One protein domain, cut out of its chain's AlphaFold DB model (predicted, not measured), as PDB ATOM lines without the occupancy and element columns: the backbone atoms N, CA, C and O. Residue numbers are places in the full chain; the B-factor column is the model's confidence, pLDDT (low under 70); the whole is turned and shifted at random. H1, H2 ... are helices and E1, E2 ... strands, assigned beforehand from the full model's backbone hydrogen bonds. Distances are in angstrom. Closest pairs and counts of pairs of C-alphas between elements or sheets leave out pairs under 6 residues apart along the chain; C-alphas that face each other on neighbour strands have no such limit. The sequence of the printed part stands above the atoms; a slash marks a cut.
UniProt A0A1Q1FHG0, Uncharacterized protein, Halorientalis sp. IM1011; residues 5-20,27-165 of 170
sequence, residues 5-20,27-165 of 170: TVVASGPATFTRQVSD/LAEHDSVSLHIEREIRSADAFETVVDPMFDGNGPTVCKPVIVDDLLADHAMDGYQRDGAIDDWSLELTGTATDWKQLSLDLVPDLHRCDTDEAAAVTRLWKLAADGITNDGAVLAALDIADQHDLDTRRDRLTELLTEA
ATOM      1  N   THR A   5     -35.541  11.691 -39.888       93.38
ATOM      2  CA  THR A   5     -36.058  10.325 -39.813       93.38
ATOM      3  C   THR A   5     -36.825  10.155 -38.515       93.38
ATOM      4  O   THR A   5     -36.283  10.410 -37.439       93.38
ATOM      5  N   VAL A   6     -38.076   9.706 -38.614       91.12
ATOM      6  CA  VAL A   6     -38.849   9.232 -37.465       91.12
ATOM      7  C   VAL A   6     -38.782   7.712 -37.399       91.12
ATOM      8  O   VAL A   6     -38.982   7.020 -38.401       91.12
ATOM      9  N   VAL A   7     -38.498   7.205 -36.208       92.06
ATOM     10  CA  VAL A   7     -38.426   5.783 -35.893       92.06
ATOM     11  C   VAL A   7     -39.400   5.488 -34.764       92.06
ATOM     12  O   VAL A   7     -39.305   6.069 -33.684       92.06
ATOM     13  N   ALA A   8     -40.316   4.556 -35.003       91.25
ATOM     14  CA  ALA A   8     -41.204   4.003 -33.990       91.25
ATOM     15  C   ALA A   8     -40.917   2.509 -33.823       91.25
ATOM     16  O   ALA A   8     -40.883   1.765 -34.804       91.25
ATOM     17  N   SER A   9     -40.706   2.061 -32.587       91.81
ATOM     18  CA  SER A   9     -40.486   0.642 -32.284       91.81
ATOM     19  C   SER A   9     -41.333   0.206 -31.104       91.81
ATOM     20  O   SER A   9     -41.398   0.914 -30.104       91.81
ATOM     21  N   GLY A  10     -41.948  -0.966 -31.205       91.56
ATOM     22  CA  GLY A  10     -42.767  -1.507 -30.128       91.56
ATOM     23  C   GLY A  10     -43.575  -2.734 -30.543       91.56
ATOM     24  O   GLY A  10     -43.482  -3.193 -31.687       91.56
ATOM     25  N   PRO A  11     -44.334  -3.314 -29.601       89.81
ATOM     26  CA  PRO A  11     -45.130  -4.508 -29.843       89.81
ATOM     27  C   PRO A  11     -46.384  -4.205 -30.676       89.81
ATOM     28  O   PRO A  11     -47.142  -3.274 -30.395       89.81
ATOM     29  N   ALA A  12     -46.633  -5.028 -31.691       86.88
ATOM     30  CA  ALA A  12     -47.827  -4.981 -32.524       86.88
ATOM     31  C   ALA A  12     -48.416  -6.378 -32.712       86.88
ATOM     32  O   ALA A  12     -47.699  -7.371 -32.852       86.88
ATOM     33  N   THR A  13     -49.739  -6.436 -32.800       84.62
ATOM     34  CA  THR A  13     -50.466  -7.643 -33.190       84.62
ATOM     35  C   THR A  13     -50.887  -7.525 -34.641       84.62
ATOM     36  O   THR A  13     -51.296  -6.461 -35.101       84.62
ATOM     37  N   PHE A  14     -50.790  -8.627 -35.373       80.19
ATOM     38  CA  PHE A  14     -51.286  -8.710 -36.736       80.19
ATOM     39  C   PHE A  14     -52.675  -9.332 -36.756       80.19
ATOM     40  O   PHE A  14     -52.851 -10.467 -36.297       80.19
ATOM     41  N   THR A  15     -53.632  -8.631 -37.358       72.88
ATOM     42  CA  THR A  15     -54.983  -9.137 -37.563       72.88
ATOM     43  C   THR A  15     -55.399  -8.956 -39.014       72.88
ATOM     44  O   THR A  15     -55.562  -7.841 -39.501       72.88
ATOM     45  N   ARG A  16     -55.660 -10.069 -39.706       70.94
ATOM     46  CA  ARG A  16     -56.199 -10.049 -41.073       70.94
ATOM     47  C   ARG A  16     -57.556 -10.735 -41.136       70.94
ATOM     48  O   ARG A  16     -57.703 -11.876 -40.693       70.94
ATOM     49  N   GLN A  17     -58.533 -10.071 -41.754       65.94
ATOM     50  CA  GLN A  17     -59.809 -10.690 -42.108       65.94
ATOM     51  C   GLN A  17     -59.619 -11.586 -43.342       65.94
ATOM     52  O   GLN A  17     -59.179 -11.131 -44.400       65.94
ATOM     53  N   VAL A  18     -59.926 -12.880 -43.203       64.94
ATOM     54  CA  VAL A  18     -59.688 -13.895 -44.251       64.94
ATOM     55  C   VAL A  18     -60.976 -14.286 -44.992       64.94
ATOM     56  O   VAL A  18     -60.924 -14.904 -46.055       64.94
ATOM     57  N   SER A  19     -62.155 -13.918 -44.486       55.97
ATOM     58  CA  SER A  19     -63.436 -14.143 -45.170       55.97
ATOM     59  C   SER A  19     -64.466 -13.067 -44.839       55.97
ATOM     60  O   SER A  19     -64.498 -12.542 -43.727       55.97
ATOM     61  N   ASP A  20     -65.293 -12.760 -45.834       56.31
ATOM     62  CA  ASP A  20     -66.337 -11.725 -45.816       56.31
ATOM     63  C   ASP A  20     -67.747 -12.354 -45.812       56.31
ATOM     64  O   ASP A  20     -68.719 -11.785 -46.300       56.31
ATOM     65  N   LEU A  27     -60.926 -14.062 -38.237       60.38
ATOM     66  CA  LEU A  27     -59.768 -13.238 -37.908       60.38
ATOM     67  C   LEU A  27     -58.578 -14.170 -37.675       60.38
ATOM     68  O   LEU A  27     -58.620 -15.033 -36.799       60.38
ATOM     69  N   ALA A  28     -57.537 -14.032 -38.492       58.66
ATOM     70  CA  ALA A  28     -56.244 -14.626 -38.185       58.66
ATOM     71  C   ALA A  28     -55.490 -13.644 -37.285       58.66
ATOM     72  O   ALA A  28     -55.044 -12.601 -37.761       58.66
ATOM     73  N   GLU A  29     -55.404 -13.967 -35.997       64.38
ATOM     74  CA  GLU A  29     -54.570 -13.267 -35.019       64.38
ATOM     75  C   GLU A  29     -53.247 -14.024 -34.887       64.38
ATOM     76  O   GLU A  29     -53.233 -15.240 -34.681       64.38
ATOM     77  N   HIS A  30     -52.138 -13.313 -35.059       68.69
ATOM     78  CA  HIS A  30     -50.804 -13.848 -34.801       68.69
ATOM     79  C   HIS A  30     -50.290 -13.357 -33.447       68.69
ATOM     80  O   HIS A  30     -50.746 -12.334 -32.945       68.69
ATOM     81  N   ASP A  31     -49.326 -14.084 -32.878       73.12
ATOM     82  CA  ASP A  31     -48.629 -13.661 -31.662       73.12
ATOM     83  C   ASP A  31     -48.028 -12.256 -31.829       73.12
ATOM     84  O   ASP A  31     -47.614 -11.875 -32.927       73.12
ATOM     85  N   SER A  32     -47.964 -11.507 -30.727       77.81
ATOM     86  CA  SER A  32     -47.367 -10.169 -30.688       77.81
ATOM     87  C   SER A  32     -45.937 -10.187 -31.230       77.81
ATOM     88  O   SER A  32     -45.102 -11.000 -30.813       77.81
ATOM     89  N   VAL A  33     -45.652  -9.288 -32.170       85.25
ATOM     90  CA  VAL A  33     -44.334  -9.104 -32.783       85.25
ATOM     91  C   VAL A  33     -43.797  -7.718 -32.469       85.25
ATOM     92  O   VAL A  33     -44.540  -6.744 -32.430       85.25
ATOM     93  N   SER A  34     -42.484  -7.606 -32.285       87.25
ATOM     94  CA  SER A  34     -41.836  -6.297 -32.198       87.25
ATOM     95  C   SER A  34     -41.684  -5.724 -33.604       87.25
ATOM     96  O   SER A  34     -40.989  -6.315 -34.434       87.25
ATOM     97  N   LEU A  35     -42.309  -4.579 -33.865       89.06
ATOM     98  CA  LEU A  35     -42.140  -3.825 -35.103       89.06
ATOM     99  C   LEU A  35     -41.102  -2.720 -34.936       89.06
ATOM    100  O   LEU A  35     -40.879  -2.208 -33.840       89.06
ATOM    101  N   HIS A  36     -40.487  -2.370 -36.060       90.69
ATOM    102  CA  HIS A  36     -39.590  -1.238 -36.217       90.69
ATOM    103  C   HIS A  36     -39.983  -0.527 -37.510       90.69
ATOM    104  O   HIS A  36     -39.853  -1.094 -38.598       90.69
ATOM    105  N   ILE A  37     -40.537   0.674 -37.376       90.31
ATOM    106  CA  ILE A  37     -41.080   1.471 -38.470       90.31
ATOM    107  C   ILE A  37     -40.203   2.705 -38.614       90.31
ATOM    108  O   ILE A  37     -40.086   3.498 -37.683       90.31
ATOM    109  N   GLU A  38     -39.613   2.865 -39.792       92.12
ATOM    110  CA  GLU A  38     -38.795   4.018 -40.149       92.12
ATOM    111  C   GLU A  38     -39.493   4.815 -41.253       92.12
ATOM    112  O   GLU A  38     -39.974   4.243 -42.239       92.12
ATOM    113  N   ARG A  39     -39.548   6.140 -41.098       89.94
ATOM    114  CA  ARG A  39     -40.083   7.048 -42.112       89.94
ATOM    115  C   ARG A  39     -39.236   8.305 -42.228       89.94
ATOM    116  O   ARG A  39     -38.965   8.993 -41.249       89.94
ATOM    117  N   GLU A  40     -38.880   8.637 -43.460       91.88
ATOM    118  CA  GLU A  40     -38.171   9.872 -43.782       91.88
ATOM    119  C   GLU A  40     -39.156  11.043 -43.915       91.88
ATOM    120  O   GLU A  40     -40.195  10.942 -44.576       91.88
ATOM    121  N   ILE A  41     -38.792  12.181 -43.334       88.69
ATOM    122  CA  ILE A  41     -39.515  13.447 -43.399       88.69
ATOM    123  C   ILE A  41     -38.645  14.440 -44.169       88.69
ATOM    124  O   ILE A  41     -37.556  14.813 -43.734       88.69
ATOM    125  N   ARG A  42     -39.142  14.861 -45.338       89.25
ATOM    126  CA  ARG A  42     -38.397  15.695 -46.297       89.25
ATOM    127  C   ARG A  42     -38.961  17.103 -46.504       89.25
ATOM    128  O   ARG A  42     -38.440  17.862 -47.318       89.25
ATOM    129  N   SER A  43     -40.041  17.457 -45.815       86.00
ATOM    130  CA  SER A  43     -40.693  18.765 -45.937       86.00
ATOM    131  C   SER A  43     -41.488  19.119 -44.683       86.00
ATOM    132  O   SER A  43     -41.807  18.239 -43.885       86.00
ATOM    133  N   ALA A  44     -41.835  20.403 -44.549       80.19
ATOM    134  CA  ALA A  44     -42.757  20.907 -43.533       80.19
ATOM    135  C   ALA A  44     -44.123  20.196 -43.603       80.19
ATOM    136  O   ALA A  44     -44.531  19.601 -42.614       80.19
ATOM    137  N   ASP A  45     -44.744  20.110 -44.786       81.19
ATOM    138  CA  ASP A  45     -46.012  19.381 -44.984       81.19
ATOM    139  C   ASP A  45     -45.947  17.913 -44.523       81.19
ATOM    140  O   ASP A  45     -46.885  17.378 -43.929       81.19
ATOM    141  N   ALA A  46     -44.832  17.232 -44.817       83.69
ATOM    142  CA  ALA A  46     -44.631  15.850 -44.400       83.69
ATOM    143  C   ALA A  46     -44.452  15.758 -42.883       83.69
ATOM    144  O   ALA A  46     -44.947  14.817 -42.273       83.69
ATOM    145  N   PHE A  47     -43.776  16.729 -42.271       83.62
ATOM    146  CA  PHE A  47     -43.645  16.802 -40.823       83.62
ATOM    147  C   PHE A  47     -45.004  17.017 -40.152       83.62
ATOM    148  O   PHE A  47     -45.343  16.268 -39.242       83.62
ATOM    149  N   GLU A  48     -45.812  17.963 -40.632       78.31
ATOM    150  CA  GLU A  48     -47.168  18.193 -40.120       78.31
ATOM    151  C   GLU A  48     -48.035  16.944 -40.279       78.31
ATOM    152  O   GLU A  48     -48.693  16.523 -39.343       78.31
ATOM    153  N   THR A  49     -47.978  16.269 -41.425       78.75
ATOM    154  CA  THR A  49     -48.790  15.060 -41.641       78.75
ATOM    155  C   THR A  49     -48.393  13.900 -40.720       78.75
ATOM    156  O   THR A  49     -49.248  13.104 -40.349       78.75
ATOM    157  N   VAL A  50     -47.106  13.763 -40.386       78.12
ATOM    158  CA  VAL A  50     -46.564  12.578 -39.693       78.12
ATOM    159  C   VAL A  50     -46.414  12.777 -38.191       78.12
ATOM    160  O   VAL A  50     -46.590  11.833 -37.427       78.12
ATOM    161  N   VAL A  51     -46.015  13.972 -37.772       76.44
ATOM    162  CA  VAL A  51     -45.578  14.251 -36.399       76.44
ATOM    163  C   VAL A  51     -46.595  15.114 -35.667       76.44
ATOM    164  O   VAL A  51     -46.870  14.858 -34.499       76.44
ATOM    165  N   ASP A  52     -47.170  16.118 -36.329       69.38
ATOM    166  CA  ASP A  52     -48.119  17.021 -35.675       69.38
ATOM    167  C   ASP A  52     -49.210  17.527 -36.639       69.38
ATOM    168  O   ASP A  52     -49.178  18.676 -37.093       69.38
ATOM    169  N   PRO A  53     -50.212  16.678 -36.940       51.94
ATOM    170  CA  PRO A  53     -51.328  17.040 -37.816       51.94
ATOM    171  C   PRO A  53     -52.301  18.030 -37.161       51.94
ATOM    172  O   PRO A  53     -53.220  18.523 -37.814       51.94
ATOM    173  N   MET A  54     -52.123  18.317 -35.866       49.84
ATOM    174  CA  MET A  54     -52.982  19.177 -35.052       49.84
ATOM    175  C   MET A  54     -52.271  20.474 -34.648       49.84
ATOM    176  O   MET A  54     -52.671  21.081 -33.650       49.84
ATOM    177  N   PHE A  55     -51.293  20.944 -35.438       53.38
ATOM    178  CA  PHE A  55     -50.521  22.188 -35.249       53.38
ATOM    179  C   PHE A  55     -51.370  23.489 -35.238       53.38
ATOM    180  O   PHE A  55     -50.880  24.589 -35.472       53.38
ATOM    181  N   ASP A  56     -52.655  23.414 -34.895       45.97
ATOM    182  CA  ASP A  56     -53.575  24.508 -34.598       45.97
ATOM    183  C   ASP A  56     -53.336  25.053 -33.164       45.97
ATOM    184  O   ASP A  56     -54.205  25.151 -32.295       45.97
ATOM    185  N   GLY A  57     -52.082  25.411 -32.886       43.00
ATOM    186  CA  GLY A  57     -51.740  26.552 -32.039       43.00
ATOM    187  C   GLY A  57     -51.929  26.497 -30.517       43.00
ATOM    188  O   GLY A  57     -51.534  27.478 -29.895       43.00
ATOM    189  N   ASN A  58     -52.471  25.453 -29.868       39.38
ATOM    190  CA  ASN A  58     -52.668  25.484 -28.396       39.38
ATOM    191  C   ASN A  58     -52.625  24.135 -27.627       39.38
ATOM    192  O   ASN A  58     -52.965  24.116 -26.442       39.38
ATOM    193  N   GLY A  59     -52.207  23.019 -28.237       44.12
ATOM    194  CA  GLY A  59     -52.105  21.697 -27.579       44.12
ATOM    195  C   GLY A  59     -50.663  21.198 -27.372       44.12
ATOM    196  O   GLY A  59     -49.739  21.805 -27.922       44.12
ATOM    197  N   PRO A  60     -50.440  20.128 -26.571       46.22
ATOM    198  CA  PRO A  60     -49.150  19.438 -26.534       46.22
ATOM    199  C   PRO A  60     -48.803  18.959 -27.947       46.22
ATOM    200  O   PRO A  60     -49.581  18.250 -28.576       46.22
ATOM    201  N   THR A  61     -47.657  19.431 -28.429       54.56
ATOM    202  CA  THR A  61     -47.186  19.418 -29.826       54.56
ATOM    203  C   THR A  61     -46.857  18.004 -30.330       54.56
ATOM    204  O   THR A  61     -46.618  17.794 -31.508       54.56
ATOM    205  N   VAL A  62     -46.835  17.007 -29.441       61.94
ATOM    206  CA  VAL A  62     -46.416  15.640 -29.760       61.94
ATOM    207  C   VAL A  62     -47.218  14.652 -28.916       61.94
ATOM    208  O   VAL A  62     -46.801  14.213 -27.843       61.94
ATOM    209  N   CYS A  63     -48.390  14.246 -29.391       70.50
ATOM    210  CA  CYS A  63     -49.019  13.055 -28.829       70.50
ATOM    211  C   CYS A  63     -48.279  11.827 -29.378       70.50
ATOM    212  O   CYS A  63     -48.704  11.274 -30.389       70.50
ATOM    213  N   LYS A  64     -47.204  11.372 -28.702       78.75
ATOM    214  CA  LYS A  64     -46.452  10.146 -29.073       78.75
ATOM    215  C   LYS A  64     -47.363   8.971 -29.489       78.75
ATOM    216  O   LYS A  64     -47.063   8.349 -30.504       78.75
ATOM    217  N   PRO A  65     -48.496   8.694 -28.798       78.94
ATOM    218  CA  PRO A  65     -49.422   7.637 -29.212       78.94
ATOM    219  C   PRO A  65     -50.007   7.838 -30.608       78.94
ATOM    220  O   PRO A  65     -50.118   6.876 -31.352       78.94
ATOM    221  N   VAL A  66     -50.375   9.074 -30.953       79.81
ATOM    222  CA  VAL A  66     -51.002   9.409 -32.239       79.81
ATOM    223  C   VAL A  66     -50.002   9.208 -33.369       79.81
ATOM    224  O   VAL A  66     -50.326   8.550 -34.344       79.81
ATOM    225  N   ILE A  67     -48.760   9.665 -33.187       82.44
ATOM    226  CA  ILE A  67     -47.689   9.473 -34.175       82.44
ATOM    227  C   ILE A  67     -47.431   7.981 -34.409       82.44
ATOM    228  O   ILE A  67     -47.295   7.541 -35.546       82.44
ATOM    229  N   VAL A  68     -47.374   7.187 -33.336       85.31
ATOM    230  CA  VAL A  68     -47.204   5.731 -33.432       85.31
ATOM    231  C   VAL A  68     -48.382   5.079 -34.156       85.31
ATOM    232  O   VAL A  68     -48.157   4.247 -35.031       85.31
ATOM    233  N   ASP A  69     -49.617   5.459 -33.822       81.38
ATOM    234  CA  ASP A  69     -50.826   4.914 -34.443       81.38
ATOM    235  C   ASP A  69     -50.902   5.282 -35.942       81.38
ATOM    236  O   ASP A  69     -51.226   4.420 -36.762       81.38
ATOM    237  N   ASP A  70     -50.525   6.507 -36.323       81.38
ATOM    238  CA  ASP A  70     -50.474   6.965 -37.720       81.38
ATOM    239  C   ASP A  70     -49.355   6.264 -38.508       81.38
ATOM    240  O   ASP A  70     -49.573   5.794 -39.628       81.38
ATOM    241  N   LEU A  71     -48.164   6.112 -37.915       85.94
ATOM    242  CA  LEU A  71     -47.067   5.344 -38.511       85.94
ATOM    243  C   LEU A  71     -47.435   3.869 -38.678       85.94
ATOM    244  O   LEU A  71     -47.112   3.276 -39.706       85.94
ATOM    245  N   LEU A  72     -48.126   3.280 -37.700       84.81
ATOM    246  CA  LEU A  72     -48.666   1.928 -37.792       84.81
ATOM    247  C   LEU A  72     -49.703   1.824 -38.904       84.81
ATOM    248  O   LEU A  72     -49.615   0.886 -39.684       84.81
ATOM    249  N   ALA A  73     -50.646   2.760 -39.009       80.88
ATOM    250  CA  ALA A  73     -51.678   2.748 -40.043       80.88
ATOM    251  C   ALA A  73     -51.084   2.865 -41.456       80.88
ATOM    252  O   ALA A  73     -51.468   2.103 -42.345       80.88
ATOM    253  N   ASP A  74     -50.106   3.752 -41.647       79.94
ATOM    254  CA  ASP A  74     -49.410   3.923 -42.926       79.94
ATOM    255  C   ASP A  74     -48.490   2.734 -43.254       79.94
ATOM    256  O   ASP A  74     -48.334   2.366 -44.422       79.94
ATOM    257  N   HIS A  75     -47.889   2.102 -42.239       76.38
ATOM    258  CA  HIS A  75     -47.089   0.887 -42.406       76.38
ATOM    259  C   HIS A  75     -47.957  -0.366 -42.616       76.38
ATOM    260  O   HIS A  75     -47.540  -1.311 -43.293       76.38
ATOM    261  N   ALA A  76     -49.167  -0.395 -42.049       65.06
ATOM    262  CA  ALA A  76     -50.083  -1.526 -42.053       65.06
ATOM    263  C   ALA A  76     -50.765  -1.689 -43.415       65.06
ATOM    264  O   ALA A  76     -51.970  -1.506 -43.569       65.06
ATOM    265  N   MET A  77     -50.008  -2.178 -44.397       58.56
ATOM    266  CA  MET A  77     -50.600  -2.765 -45.602       58.56
ATOM    267  C   MET A  77     -51.423  -4.033 -45.292       58.56
ATOM    268  O   MET A  77     -52.237  -4.437 -46.119       58.56
ATOM    269  N   ASP A  78     -51.254  -4.640 -44.105       62.91
ATOM    270  CA  ASP A  78     -51.742  -5.990 -43.798       62.91
ATOM    271  C   ASP A  78     -52.471  -6.163 -42.435       62.91
ATOM    272  O   ASP A  78     -52.766  -7.291 -42.049       62.91
ATOM    273  N   GLY A  79     -52.824  -5.083 -41.719       72.38
ATOM    274  CA  GLY A  79     -53.669  -5.171 -40.508       72.38
ATOM    275  C   GLY A  79     -52.928  -5.264 -39.166       72.38
ATOM    276  O   GLY A  79     -53.417  -5.888 -38.226       72.38
ATOM    277  N   TYR A  80     -51.751  -4.644 -39.063       78.94
ATOM    278  CA  TYR A  80     -51.085  -4.462 -37.772       78.94
ATOM    279  C   TYR A  80     -51.819  -3.438 -36.901       78.94
ATOM    280  O   TYR A  80     -52.240  -2.386 -37.379       78.94
ATOM    281  N   GLN A  81     -51.939  -3.744 -35.613       80.50
ATOM    282  CA  GLN A  81     -52.467  -2.860 -34.579       80.50
ATOM    283  C   GLN A  81     -51.495  -2.824 -33.404       80.50
ATOM    284  O   GLN A  81     -50.796  -3.806 -33.141       80.50
ATOM    285  N   ARG A  82     -51.462  -1.699 -32.686       82.81
ATOM    286  CA  ARG A  82     -50.667  -1.577 -31.464       82.81
ATOM    287  C   ARG A  82     -51.055  -2.675 -30.476       82.81
ATOM    288  O   ARG A  82     -52.238  -2.854 -30.189       82.81
ATOM    289  N   ASP A  83     -50.059  -3.363 -29.937       83.25
ATOM    290  CA  ASP A  83     -50.212  -4.220 -28.767       83.25
ATOM    291  C   ASP A  83     -49.572  -3.541 -27.549       83.25
ATOM    292  O   ASP A  83     -48.697  -2.688 -27.695       83.25
ATOM    293  N   GLY A  84     -50.028  -3.885 -26.348       79.81
ATOM    294  CA  GLY A  84     -49.512  -3.305 -25.106       79.81
ATOM    295  C   GLY A  84     -49.968  -1.870 -24.799       79.81
ATOM    296  O   GLY A  84     -50.927  -1.328 -25.365       79.81
ATOM    297  N   ALA A  85     -49.309  -1.282 -23.801       81.50
ATOM    298  CA  ALA A  85     -49.518   0.083 -23.351       81.50
ATOM    299  C   ALA A  85     -48.814   1.092 -24.270       81.50
ATOM    300  O   ALA A  85     -47.926   0.764 -25.049       81.50
ATOM    301  N   ILE A  86     -49.206   2.361 -24.146       72.69
ATOM    302  CA  ILE A  86     -48.575   3.475 -24.868       72.69
ATOM    303  C   ILE A  86     -47.065   3.528 -24.611       72.69
ATOM    304  O   ILE A  86     -46.296   3.751 -25.540       72.69
ATOM    305  N   ASP A  87     -46.659   3.297 -23.364       81.31
ATOM    306  CA  ASP A  87     -45.265   3.410 -22.935       81.31
ATOM    307  C   ASP A  87     -44.394   2.231 -23.413       81.31
ATOM    308  O   ASP A  87     -43.176   2.277 -23.273       81.31
ATOM    309  N   ASP A  88     -44.998   1.195 -24.011       87.19
ATOM    310  CA  ASP A  88     -44.271   0.068 -24.613       87.19
ATOM    311  C   ASP A  88     -43.704   0.416 -26.004       87.19
ATOM    312  O   ASP A  88     -42.960  -0.373 -26.592       87.19
ATOM    313  N   TRP A  89     -44.060   1.589 -26.541       89.19
ATOM    314  CA  TRP A  89     -43.576   2.093 -27.821       89.19
ATOM    315  C   TRP A  89     -42.567   3.224 -27.634       89.19
ATOM    316  O   TRP A  89     -42.862   4.266 -27.051       89.19
ATOM    317  N   SER A  90     -41.379   3.044 -28.205       89.31
ATOM    318  CA  SER A  90     -40.372   4.095 -28.321       89.31
ATOM    319  C   SER A  90     -40.581   4.885 -29.610       89.31
ATOM    320  O   SER A  90     -40.809   4.286 -30.665       89.31
ATOM    321  N   LEU A  91     -40.429   6.206 -29.532       88.50
ATOM    322  CA  LEU A  91     -40.486   7.118 -30.670       88.50
ATOM    323  C   LEU A  91     -39.274   8.049 -30.631       88.50
ATOM    324  O   LEU A  91     -39.078   8.748 -29.636       88.50
ATOM    325  N   GLU A  92     -38.510   8.081 -31.718       90.31
ATOM    326  CA  GLU A  92     -37.346   8.951 -31.874       90.31
ATOM    327  C   GLU A  92     -37.381   9.657 -33.234       90.31
ATOM    328  O   GLU A  92     -37.653   9.047 -34.267       90.31
ATOM    329  N   LEU A  93     -37.107  10.958 -33.233       90.31
ATOM    330  CA  LEU A  93     -36.964  11.809 -34.401       90.31
ATOM    331  C   LEU A  93     -35.520  12.293 -34.466       90.31
ATOM    332  O   LEU A  93     -35.025  12.994 -33.583       90.31
ATOM    333  N   THR A  94     -34.849  11.950 -35.553       92.38
ATOM    334  CA  THR A  94     -33.431  12.231 -35.743       92.38
ATOM    335  C   THR A  94     -33.211  13.110 -36.959       92.38
ATOM    336  O   THR A  94     -33.937  13.042 -37.949       92.38
ATOM    337  N   GLY A  95     -32.188  13.953 -36.879       92.62
ATOM    338  CA  GLY A  95     -31.734  14.783 -37.986       92.62
ATOM    339  C   GLY A  95     -30.551  15.644 -37.588       92.62
ATOM    340  O   GLY A  95     -30.202  15.743 -36.405       92.62
ATOM    341  N   THR A  96     -29.898  16.272 -38.565       94.50
ATOM    342  CA  THR A  96     -28.819  17.212 -38.249       94.50
ATOM    343  C   THR A  96     -29.390  18.533 -37.735       94.50
ATOM    344  O   THR A  96     -30.532  18.889 -38.023       94.50
ATOM    345  N   ALA A  97     -28.578  19.322 -37.026       93.38
ATOM    346  CA  ALA A  97     -28.968  20.678 -36.634       93.38
ATOM    347  C   ALA A  97     -29.351  21.554 -37.843       93.38
ATOM    348  O   ALA A  97     -30.215  22.420 -37.746       93.38
ATOM    349  N   THR A  98     -28.747  21.306 -39.010       93.69
ATOM    350  CA  THR A  98     -29.093  22.035 -40.237       93.69
ATOM    351  C   THR A  98     -30.470  21.634 -40.757       93.69
ATOM    352  O   THR A  98     -31.238  22.513 -41.145       93.69
ATOM    353  N   ASP A  99     -30.804  20.342 -40.720       93.69
ATOM    354  CA  ASP A  99     -32.114  19.838 -41.147       93.69
ATOM    355  C   ASP A  99     -33.225  20.335 -40.226       93.69
ATOM    356  O   ASP A  99     -34.209  20.898 -40.700       93.69
ATOM    357  N   TRP A 100     -33.030  20.222 -38.911       92.25
ATOM    358  CA  TRP A 100     -33.970  20.734 -37.912       92.25
ATOM    359  C   TRP A 100     -34.195  22.234 -38.043       92.25
ATOM    360  O   TRP A 100     -35.333  22.704 -38.003       92.25
ATOM    361  N   LYS A 101     -33.118  22.996 -38.249       90.38
ATOM    362  CA  LYS A 101     -33.204  24.436 -38.464       90.38
ATOM    363  C   LYS A 101     -33.973  24.771 -39.735       90.38
ATOM    364  O   LYS A 101     -34.850  25.629 -39.696       90.38
ATOM    365  N   GLN A 102     -33.632  24.123 -40.850       89.62
ATOM    366  CA  GLN A 102     -34.309  24.359 -42.119       89.62
ATOM    367  C   GLN A 102     -35.800  24.022 -41.996       89.62
ATOM    368  O   GLN A 102     -36.628  24.871 -42.308       89.62
ATOM    369  N   LEU A 103     -36.139  22.841 -41.470       88.06
ATOM    370  CA  LEU A 103     -37.525  22.434 -41.257       88.06
ATOM    371  C   LEU A 103     -38.276  23.438 -40.378       88.06
ATOM    372  O   LEU A 103     -39.382  23.852 -40.713       88.06
ATOM    373  N   SER A 104     -37.685  23.835 -39.250       84.25
ATOM    374  CA  SER A 104     -38.368  24.705 -38.301       84.25
ATOM    375  C   SER A 104     -38.648  26.095 -38.859       84.25
ATOM    376  O   SER A 104     -39.614  26.702 -38.408       84.25
ATOM    377  N   LEU A 105     -37.819  26.591 -39.782       83.56
ATOM    378  CA  LEU A 105     -38.051  27.842 -40.507       83.56
ATOM    379  C   LEU A 105     -39.082  27.655 -41.629       83.56
ATOM    380  O   LEU A 105     -39.933  28.522 -41.809       83.56
ATOM    381  N   ASP A 106     -39.049  26.519 -42.330       83.44
ATOM    382  CA  ASP A 106     -40.015  26.173 -43.381       83.44
ATOM    383  C   ASP A 106     -41.445  26.004 -42.815       83.44
ATOM    384  O   ASP A 106     -42.409  26.315 -43.503       83.44
ATOM    385  N   LEU A 107     -41.593  25.608 -41.544       76.44
ATOM    386  CA  LEU A 107     -42.878  25.525 -40.820       76.44
ATOM    387  C   LEU A 107     -43.458  26.889 -40.397       76.44
ATOM    388  O   LEU A 107     -44.545  26.967 -39.820       76.44
ATOM    389  N   VAL A 108     -42.713  27.984 -40.541       72.81
ATOM    390  CA  VAL A 108     -43.163  29.314 -40.109       72.81
ATOM    391  C   VAL A 108     -44.106  30.011 -41.105       72.81
ATOM    392  O   VAL A 108     -45.144  30.509 -40.662       72.81
ATOM    393  N   PRO A 109     -43.826  30.048 -42.424       59.78
ATOM    394  CA  PRO A 109     -44.637  30.813 -43.375       59.78
ATOM    395  C   PRO A 109     -46.077  30.316 -43.590       59.78
ATOM    396  O   PRO A 109     -46.907  31.116 -44.030       59.78
ATOM    397  N   ASP A 110     -46.419  29.067 -43.257       54.06
ATOM    398  CA  ASP A 110     -47.756  28.514 -43.537       54.06
ATOM    399  C   ASP A 110     -48.833  28.837 -42.477       54.06
ATOM    400  O   ASP A 110     -50.033  28.720 -42.739       54.06
ATOM    401  N   LEU A 111     -48.461  29.401 -41.319       50.41
ATOM    402  CA  LEU A 111     -49.396  29.771 -40.244       50.41
ATOM    403  C   LEU A 111     -49.377  31.287 -39.946       50.41
ATOM    404  O   LEU A 111     -48.909  31.736 -38.912       50.41
ATOM    405  N   HIS A 112     -49.953  32.076 -40.860       42.28
ATOM    406  CA  HIS A 112     -50.488  33.439 -40.653       42.28
ATOM    407  C   HIS A 112     -49.612  34.492 -39.920       42.28
ATOM    408  O   HIS A 112     -49.717  34.680 -38.713       42.28
ATOM    409  N   ARG A 113     -48.949  35.352 -40.715       45.22
ATOM    410  CA  ARG A 113     -48.663  36.791 -40.466       45.22
ATOM    411  C   ARG A 113     -48.361  37.194 -39.007       45.22
ATOM    412  O   ARG A 113     -49.232  37.772 -38.356       45.22
ATOM    413  N   CYS A 114     -47.115  37.075 -38.561       44.56
ATOM    414  CA  CYS A 114     -46.543  37.972 -37.547       44.56
ATOM    415  C   CYS A 114     -45.043  38.144 -37.801       44.56
ATOM    416  O   CYS A 114     -44.384  37.208 -38.211       44.56
ATOM    417  N   ASP A 115     -44.485  39.319 -37.511       50.62
ATOM    418  CA  ASP A 115     -43.055  39.638 -37.674       50.62
ATOM    419  C   ASP A 115     -42.154  38.926 -36.621       50.62
ATOM    420  O   ASP A 115     -41.179  39.495 -36.137       50.62
ATOM    421  N   THR A 116     -42.535  37.724 -36.160       55.91
ATOM    422  CA  THR A 116     -41.963  36.989 -35.002       55.91
ATOM    423  C   THR A 116     -41.615  35.537 -35.356       55.91
ATOM    424  O   THR A 116     -41.749  34.620 -34.542       55.91
ATOM    425  N   ASP A 117     -41.186  35.340 -36.594       74.31
ATOM    426  CA  ASP A 117     -41.121  34.042 -37.252       74.31
ATOM    427  C   ASP A 117     -40.023  33.125 -36.670       74.31
ATOM    428  O   ASP A 117     -40.254  31.950 -36.371       74.31
ATOM    429  N   GLU A 118     -38.842  33.665 -36.375       82.31
ATOM    430  CA  GLU A 118     -37.713  32.871 -35.877       82.31
ATOM    431  C   GLU A 118     -37.817  32.548 -34.383       82.31
ATOM    432  O   GLU A 118     -37.434  31.463 -33.948       82.31
ATOM    433  N   ALA A 119     -38.407  33.436 -33.579       80.75
ATOM    434  CA  ALA A 119     -38.690  33.140 -32.173       80.75
ATOM    435  C   ALA A 119     -39.748  32.034 -32.027       80.75
ATOM    436  O   ALA A 119     -39.676  31.214 -31.102       80.75
ATOM    437  N   ALA A 120     -40.709  31.979 -32.957       79.06
ATOM    438  CA  ALA A 120     -41.652  30.874 -33.045       79.06
ATOM    439  C   ALA A 120     -40.929  29.564 -33.395       79.06
ATOM    440  O   ALA A 120     -41.153  28.563 -32.715       79.06
ATOM    441  N   ALA A 121     -40.012  29.580 -34.370       83.56
ATOM    442  CA  ALA A 121     -39.178  28.425 -34.714       83.56
ATOM    443  C   ALA A 121     -38.375  27.901 -33.504       83.56
ATOM    444  O   ALA A 121     -38.475  26.725 -33.153       83.56
ATOM    445  N   VAL A 122     -37.676  28.784 -32.781       86.38
ATOM    446  CA  VAL A 122     -36.933  28.425 -31.556       86.38
ATOM    447  C   VAL A 122     -37.847  27.802 -30.499       86.38
ATOM    448  O   VAL A 122     -37.513  26.776 -29.908       86.38
ATOM    449  N   THR A 123     -39.023  28.393 -30.271       82.38
ATOM    450  CA  THR A 123     -39.986  27.880 -29.284       82.38
ATOM    451  C   THR A 123     -40.492  26.484 -29.652       82.38
ATOM    452  O   THR A 123     -40.702  25.657 -28.766       82.38
ATOM    453  N   ARG A 124     -40.693  26.209 -30.944       80.00
ATOM    454  CA  ARG A 124     -41.156  24.903 -31.436       80.00
ATOM    455  C   ARG A 124     -40.090  23.832 -31.251       80.00
ATOM    456  O   ARG A 124     -40.385  22.800 -30.661       80.00
ATOM    457  N   LEU A 125     -38.859  24.113 -31.671       86.12
ATOM    458  CA  LEU A 125     -37.732  23.202 -31.468       86.12
ATOM    459  C   LEU A 125     -37.509  22.900 -29.983       86.12
ATOM    460  O   LEU A 125     -37.296  21.748 -29.622       86.12
ATOM    461  N   TRP A 126     -37.644  23.906 -29.111       84.81
ATOM    462  CA  TRP A 126     -37.576  23.694 -27.666       84.81
ATOM    463  C   TRP A 126     -38.665  22.744 -27.153       84.81
ATOM    464  O   TRP A 126     -38.359  21.858 -26.365       84.81
ATOM    465  N   LYS A 127     -39.922  22.901 -27.592       81.06
ATOM    466  CA  LYS A 127     -41.018  22.004 -27.184       81.06
ATOM    467  C   LYS A 127     -40.778  20.567 -27.646       81.06
ATOM    468  O   LYS A 127     -40.904  19.656 -26.840       81.06
ATOM    469  N   LEU A 128     -40.387  20.388 -28.909       81.94
ATOM    470  CA  LEU A 128     -40.081  19.072 -29.473       81.94
ATOM    471  C   LEU A 128     -38.945  18.379 -28.706       81.94
ATOM    472  O   LEU A 128     -39.049  17.197 -28.382       81.94
ATOM    473  N   ALA A 129     -37.897  19.132 -28.364       85.50
ATOM    474  CA  ALA A 129     -36.792  18.626 -27.561       85.50
ATOM    475  C   ALA A 129     -37.205  18.306 -26.118       85.50
ATOM    476  O   ALA A 129     -36.837  17.259 -25.595       85.50
ATOM    477  N   ALA A 130     -38.014  19.160 -25.490       83.19
ATOM    478  CA  ALA A 130     -38.508  18.944 -24.132       83.19
ATOM    479  C   ALA A 130     -39.451  17.732 -24.013       83.19
ATOM    480  O   ALA A 130     -39.534  17.133 -22.943       83.19
ATOM    481  N   ASP A 131     -40.128  17.338 -25.098       79.81
ATOM    482  CA  ASP A 131     -40.944  16.115 -25.148       79.81
ATOM    483  C   ASP A 131     -40.086  14.828 -25.243       79.81
ATOM    484  O   ASP A 131     -40.612  13.703 -25.200       79.81
ATOM    485  N   GLY A 132     -38.757  14.972 -25.353       81.81
ATOM    486  CA  GLY A 132     -37.789  13.875 -25.327       81.81
ATOM    487  C   GLY A 132     -37.918  12.923 -26.513       81.81
ATOM    488  O   GLY A 132     -37.638  11.736 -26.382       81.81
ATOM    489  N   ILE A 133     -38.448  13.406 -27.639       83.50
ATOM    490  CA  ILE A 133     -38.586  12.615 -28.870       83.50
ATOM    491  C   ILE A 133     -37.531  12.963 -29.910       83.50
ATOM    492  O   ILE A 133     -37.362  12.201 -30.848       83.50
ATOM    493  N   THR A 134     -36.851  14.101 -29.797       88.25
ATOM    494  CA  THR A 134     -35.845  14.520 -30.777       88.25
ATOM    495  C   THR A 134     -34.438  14.259 -30.275       88.25
ATOM    496  O   THR A 134     -34.175  14.390 -29.083       88.25
ATOM    497  N   ASN A 135     -33.505  14.034 -31.195       89.19
ATOM    498  CA  ASN A 135     -32.081  14.099 -30.884       89.19
ATOM    499  C   ASN A 135     -31.599  15.540 -30.588       89.19
ATOM    500  O   ASN A 135     -32.282  16.525 -30.889       89.19
ATOM    501  N   ASP A 136     -30.356  15.670 -30.112       91.38
ATOM    502  CA  ASP A 136     -29.688  16.955 -29.823       91.38
ATOM    503  C   ASP A 136     -29.685  17.943 -30.998       91.38
ATOM    504  O   ASP A 136     -29.564  19.155 -30.810       91.38
ATOM    505  N   GLY A 137     -29.835  17.445 -32.230       90.56
ATOM    506  CA  GLY A 137     -29.928  18.265 -33.433       90.56
ATOM    507  C   GLY A 137     -31.014  19.340 -33.337       90.56
ATOM    508  O   GLY A 137     -30.775  20.468 -33.766       90.56
ATOM    509  N   ALA A 138     -32.163  19.037 -32.726       90.31
ATOM    510  CA  ALA A 138     -33.243  20.008 -32.548       90.31
ATOM    511  C   ALA A 138     -32.849  21.142 -31.586       90.31
ATOM    512  O   ALA A 138     -33.124  22.317 -31.847       90.31
ATOM    513  N   VAL A 139     -32.145  20.808 -30.502       91.62
ATOM    514  CA  VAL A 139     -31.662  21.782 -29.514       91.62
ATOM    515  C   VAL A 139     -30.569  22.669 -30.110       91.62
ATOM    516  O   VAL A 139     -30.619  23.893 -29.975       91.62
ATOM    517  N   LEU A 140     -29.614  22.073 -30.829       93.94
ATOM    518  CA  LEU A 140     -28.559  22.805 -31.533       93.94
ATOM    519  C   LEU A 140     -29.139  23.742 -32.601       93.94
ATOM    520  O   LEU A 140     -28.720  24.892 -32.696       93.94
ATOM    521  N   ALA A 141     -30.156  23.297 -33.343       93.19
ATOM    522  CA  ALA A 141     -30.873  24.139 -34.294       93.19
ATOM    523  C   ALA A 141     -31.546  25.345 -33.617       93.19
ATOM    524  O   ALA A 141     -31.478  26.461 -34.134       93.19
ATOM    525  N   ALA A 142     -32.168  25.142 -32.451       90.44
ATOM    526  CA  ALA A 142     -32.804  26.216 -31.691       90.44
ATOM    527  C   ALA A 142     -31.780  27.256 -31.213       90.44
ATOM    528  O   ALA A 142     -32.018  28.459 -31.333       90.44
ATOM    529  N   LEU A 143     -30.625  26.798 -30.717       91.50
ATOM    530  CA  LEU A 143     -29.509  27.661 -30.324       91.50
ATOM    531  C   LEU A 143     -28.957  28.447 -31.523       91.50
ATOM    532  O   LEU A 143     -28.780  29.660 -31.423       91.50
ATOM    533  N   ASP A 144     -28.768  27.787 -32.668       92.56
ATOM    534  CA  ASP A 144     -28.274  28.422 -33.894       92.56
ATOM    535  C   ASP A 144     -29.219  29.513 -34.412       92.56
ATOM    536  O   ASP A 144     -28.757  30.555 -34.879       92.56
ATOM    537  N   ILE A 145     -30.539  29.294 -34.365       89.44
ATOM    538  CA  ILE A 145     -31.523  30.315 -34.760       89.44
ATOM    539  C   ILE A 145     -31.506  31.477 -33.760       89.44
ATOM    540  O   ILE A 145     -31.479  32.634 -34.180       89.44
ATOM    541  N   ALA A 146     -31.479  31.189 -32.455       89.19
ATOM    542  CA  ALA A 146     -31.443  32.222 -31.425       89.19
ATOM    543  C   ALA A 146     -30.215  33.135 -31.564       89.19
ATOM    544  O   ALA A 146     -30.365  34.357 -31.566       89.19
ATOM    545  N   ASP A 147     -29.031  32.551 -31.766       88.69
ATOM    546  CA  ASP A 147     -27.780  33.300 -31.920       88.69
ATOM    547  C   ASP A 147     -27.747  34.126 -33.212       88.69
ATOM    548  O   ASP A 147     -27.257  35.255 -33.224       88.69
ATOM    549  N   GLN A 148     -28.276  33.589 -34.315       89.56
ATOM    550  CA  GLN A 148     -28.258  34.281 -35.609       89.56
ATOM    551  C   GLN A 148     -29.202  35.478 -35.677       89.56
ATOM    552  O   GLN A 148     -28.935  36.414 -36.431       89.56
ATOM    553  N   HIS A 149     -30.283  35.448 -34.900       85.38
ATOM    554  CA  HIS A 149     -31.317  36.480 -34.900       85.38
ATOM    555  C   HIS A 149     -31.306  37.343 -33.628       85.38
ATOM    556  O   HIS A 149     -32.220  38.144 -33.443       85.38
ATOM    557  N   ASP A 150     -30.274  37.210 -32.781       83.81
ATOM    558  CA  ASP A 150     -30.117  37.934 -31.507       83.81
ATOM    559  C   ASP A 150     -31.390  37.860 -30.641       83.81
ATOM    560  O   ASP A 150     -31.888  38.851 -30.100       83.81
ATOM    561  N   LEU A 151     -31.983  36.663 -30.584       82.88
ATOM    562  CA  LEU A 151     -33.225  36.433 -29.861       82.88
ATOM    563  C   LEU A 151     -32.928  36.306 -28.368       82.88
ATOM    564  O   LEU A 151     -32.149  35.445 -27.957       82.88
ATOM    565  N   ASP A 152     -33.631  37.094 -27.550       74.69
ATOM    566  CA  ASP A 152     -33.626  36.981 -26.084       74.69
ATOM    567  C   ASP A 152     -34.404  35.725 -25.644       74.69
ATOM    568  O   ASP A 152     -35.530  35.762 -25.141       74.69
ATOM    569  N   THR A 153     -33.826  34.569 -25.962       69.94
ATOM    570  CA  THR A 153     -34.325  33.234 -25.643       69.94
ATOM    571  C   THR A 153     -33.631  32.707 -24.395       69.94
ATOM    572  O   THR A 153     -32.496  33.055 -24.078       69.94
ATOM    573  N   ARG A 154     -34.307  31.800 -23.682       68.06
ATOM    574  CA  ARG A 154     -33.772  31.099 -22.506       68.06
ATOM    575  C   ARG A 154     -32.693  30.080 -22.896       68.06
ATOM    576  O   ARG A 154     -32.907  28.878 -22.756       68.06
ATOM    577  N   ARG A 155     -31.542  30.560 -23.376       79.31
ATOM    578  CA  ARG A 155     -30.384  29.753 -23.796       79.31
ATOM    579  C   ARG A 155     -29.982  28.726 -22.738       79.31
ATOM    580  O   ARG A 155     -29.712  27.580 -23.081       79.31
ATOM    581  N   ASP A 156     -30.022  29.119 -21.467       81.62
ATOM    582  CA  ASP A 156     -29.721  28.229 -20.342       81.62
ATOM    583  C   ASP A 156     -30.621  26.984 -20.348       81.62
ATOM    584  O   ASP A 156     -30.120  25.873 -20.255       81.62
ATOM    585  N   ARG A 157     -31.927  27.146 -20.603       81.69
ATOM    586  CA  ARG A 157     -32.879  26.022 -20.657       81.69
ATOM    587  C   ARG A 157     -32.698  25.116 -21.862       81.69
ATOM    588  O   ARG A 157     -32.976  23.931 -21.778       81.69
ATOM    589  N   LEU A 158     -32.293  25.672 -23.001       82.88
ATOM    590  CA  LEU A 158     -31.932  24.851 -24.159       82.88
ATOM    591  C   LEU A 158     -30.675  24.036 -23.854       82.88
ATOM    592  O   LEU A 158     -30.597  22.871 -24.207       82.88
ATOM    593  N   THR A 159     -29.714  24.637 -23.158       84.38
ATOM    594  CA  THR A 159     -28.462  23.962 -22.802       84.38
ATOM    595  C   THR A 159     -28.686  22.876 -21.742       84.38
ATOM    596  O   THR A 159     -28.042  21.838 -21.820       84.38
ATOM    597  N   GLU A 160     -29.629  23.070 -20.812       86.75
ATOM    598  CA  GLU A 160     -30.052  22.044 -19.840       86.75
ATOM    599  C   GLU A 160     -30.511  20.748 -20.535       86.75
ATOM    600  O   GLU A 160     -30.088  19.666 -20.133       86.75
ATOM    601  N   LEU A 161     -31.266  20.852 -21.637       82.75
ATOM    602  CA  LEU A 161     -31.743  19.688 -22.401       82.75
ATOM    603  C   LEU A 161     -30.611  18.858 -23.032       82.75
ATOM    604  O   LEU A 161     -30.794  17.669 -23.258       82.75
ATOM    605  N   LEU A 162     -29.445  19.459 -23.299       82.69
ATOM    606  CA  LEU A 162     -28.266  18.724 -23.785       82.69
ATOM    607  C   LEU A 162     -27.567  17.946 -22.665       82.69
ATOM    608  O   LEU A 162     -26.846  16.994 -22.934       82.69
ATOM    609  N   THR A 163     -27.730  18.391 -21.418       75.69
ATOM    610  CA  THR A 163     -27.045  17.815 -20.254       75.69
ATOM    611  C   THR A 163     -27.900  16.807 -19.492       75.69
ATOM    612  O   THR A 163     -27.350  15.892 -18.892       75.69
ATOM    613  N   GLU A 164     -29.233  16.922 -19.538       59.62
ATOM    614  CA  GLU A 164     -30.142  15.962 -18.890       59.62
ATOM    615  C   GLU A 164     -30.084  14.559 -19.529       59.62
ATOM    616  O   GLU A 164     -30.401  13.576 -18.866       59.62
ATOM    617  N   ALA A 165     -29.605  14.437 -20.774       52.00
ATOM    618  CA  ALA A 165     -29.423  13.148 -21.447       52.00
ATOM    619  C   ALA A 165     -28.266  12.294 -20.874       52.00
ATOM    620  O   ALA A 165     -28.205  11.096 -21.146       52.00
TER     621      ALA A 165
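What this domain is: This is residues 5 to 20 and 27 to 165 of the 170 residues of an uncharacterized protein of Halorientalis sp. IM1011 (UniProt A0A1Q1FHG0). What is the main picture? This is an elongated model of two parts end to end: a strongly twisted sheet curled round H2, its tip made by E2 and the last part of E1, and a three-helix bundle of H4, H5 and H6, with H3 packed across H4 and H5. H1 lies between the two parts. What makes it up? The printed part has 155 residues, with named elements in the order E1 E2 E3 H1 H2 E4 E5 H3 H4 H5 H6, of mixed class; the sheet is branched and antiparallel, with E2, E3, E4 and E5 each beside E1. It is only just compact, close to loose, with a radius of gyration of the C-alphas of 17.8 A and spans of 62 by 34 by 25 A.

How they stand to each other: How is the sheet built? E1, residues 5 to 17, bends by 78 degrees at residue 11. On one side of it are E2, residues 27 to 29, with N 28 and O 16 3.1 A apart, and E3, residues 33 to 41, with N 8 and O 37 2.9 A apart. On the other side are E4, residues 80 to 82, with N 13 and O 81 2.9 A apart, and E5, residues 90 to 94, with N 7 and O 92 2.8 A apart, each pair within hydrogen-bond range. Which helices are on it? H1, residues 44 to 50, only grazes it. The sheet curls round H2, residues 64 to 75; the closest C-alphas of E1 and H2 are those of Ala 8 and Val 68, 6.3 A. H5, residues 136 to 148, is only just on it, with 5 pairs of C-alphas within 10 A, and only grazes it. How do the other helices stand? H3, residues 97 to 106, touches H5 at a steep tilt of 65 degrees, closest at C-alphas 97 and 137, 4.1 A. H4, residues 117 to 130, H5 and H6, residues 155 to 165, form an up and down bundle, each running against the one before: hairpin H4 and H5 is at 25 degrees, closest at C-alphas 122 and 142, 4.7 A, and hairpin H5 and H6 at 14 degrees, closest at C-alphas 139 and 158, 6.2 A. Every O i to N i+4 pair is within hydrogen-bond range in H1 to H5, and 4 of 7 in H6.

Where its parts are: Where does E1 begin? C-alpha 5 is at (-36.058, 10.325, -39.813); E1 is 31.8 A long and E3 25.4 A. Where does H6 end? C-alpha 165 is at (-29.423, 13.148, -21.447); H4 is 20.2 A long, H5 18.3 A, H6 16.8 A and H2 16.2 A.

The domain as a whole: Is anything missing? Residues 21 to 26 are not printed, and C-alphas 20 and 27 are 10.4 A apart across the cut. Where is it long or unsure? H1 to H2 is a long link; pLDDT is under 70 in 34 residues, among them 52 to 62 and 109 to 116.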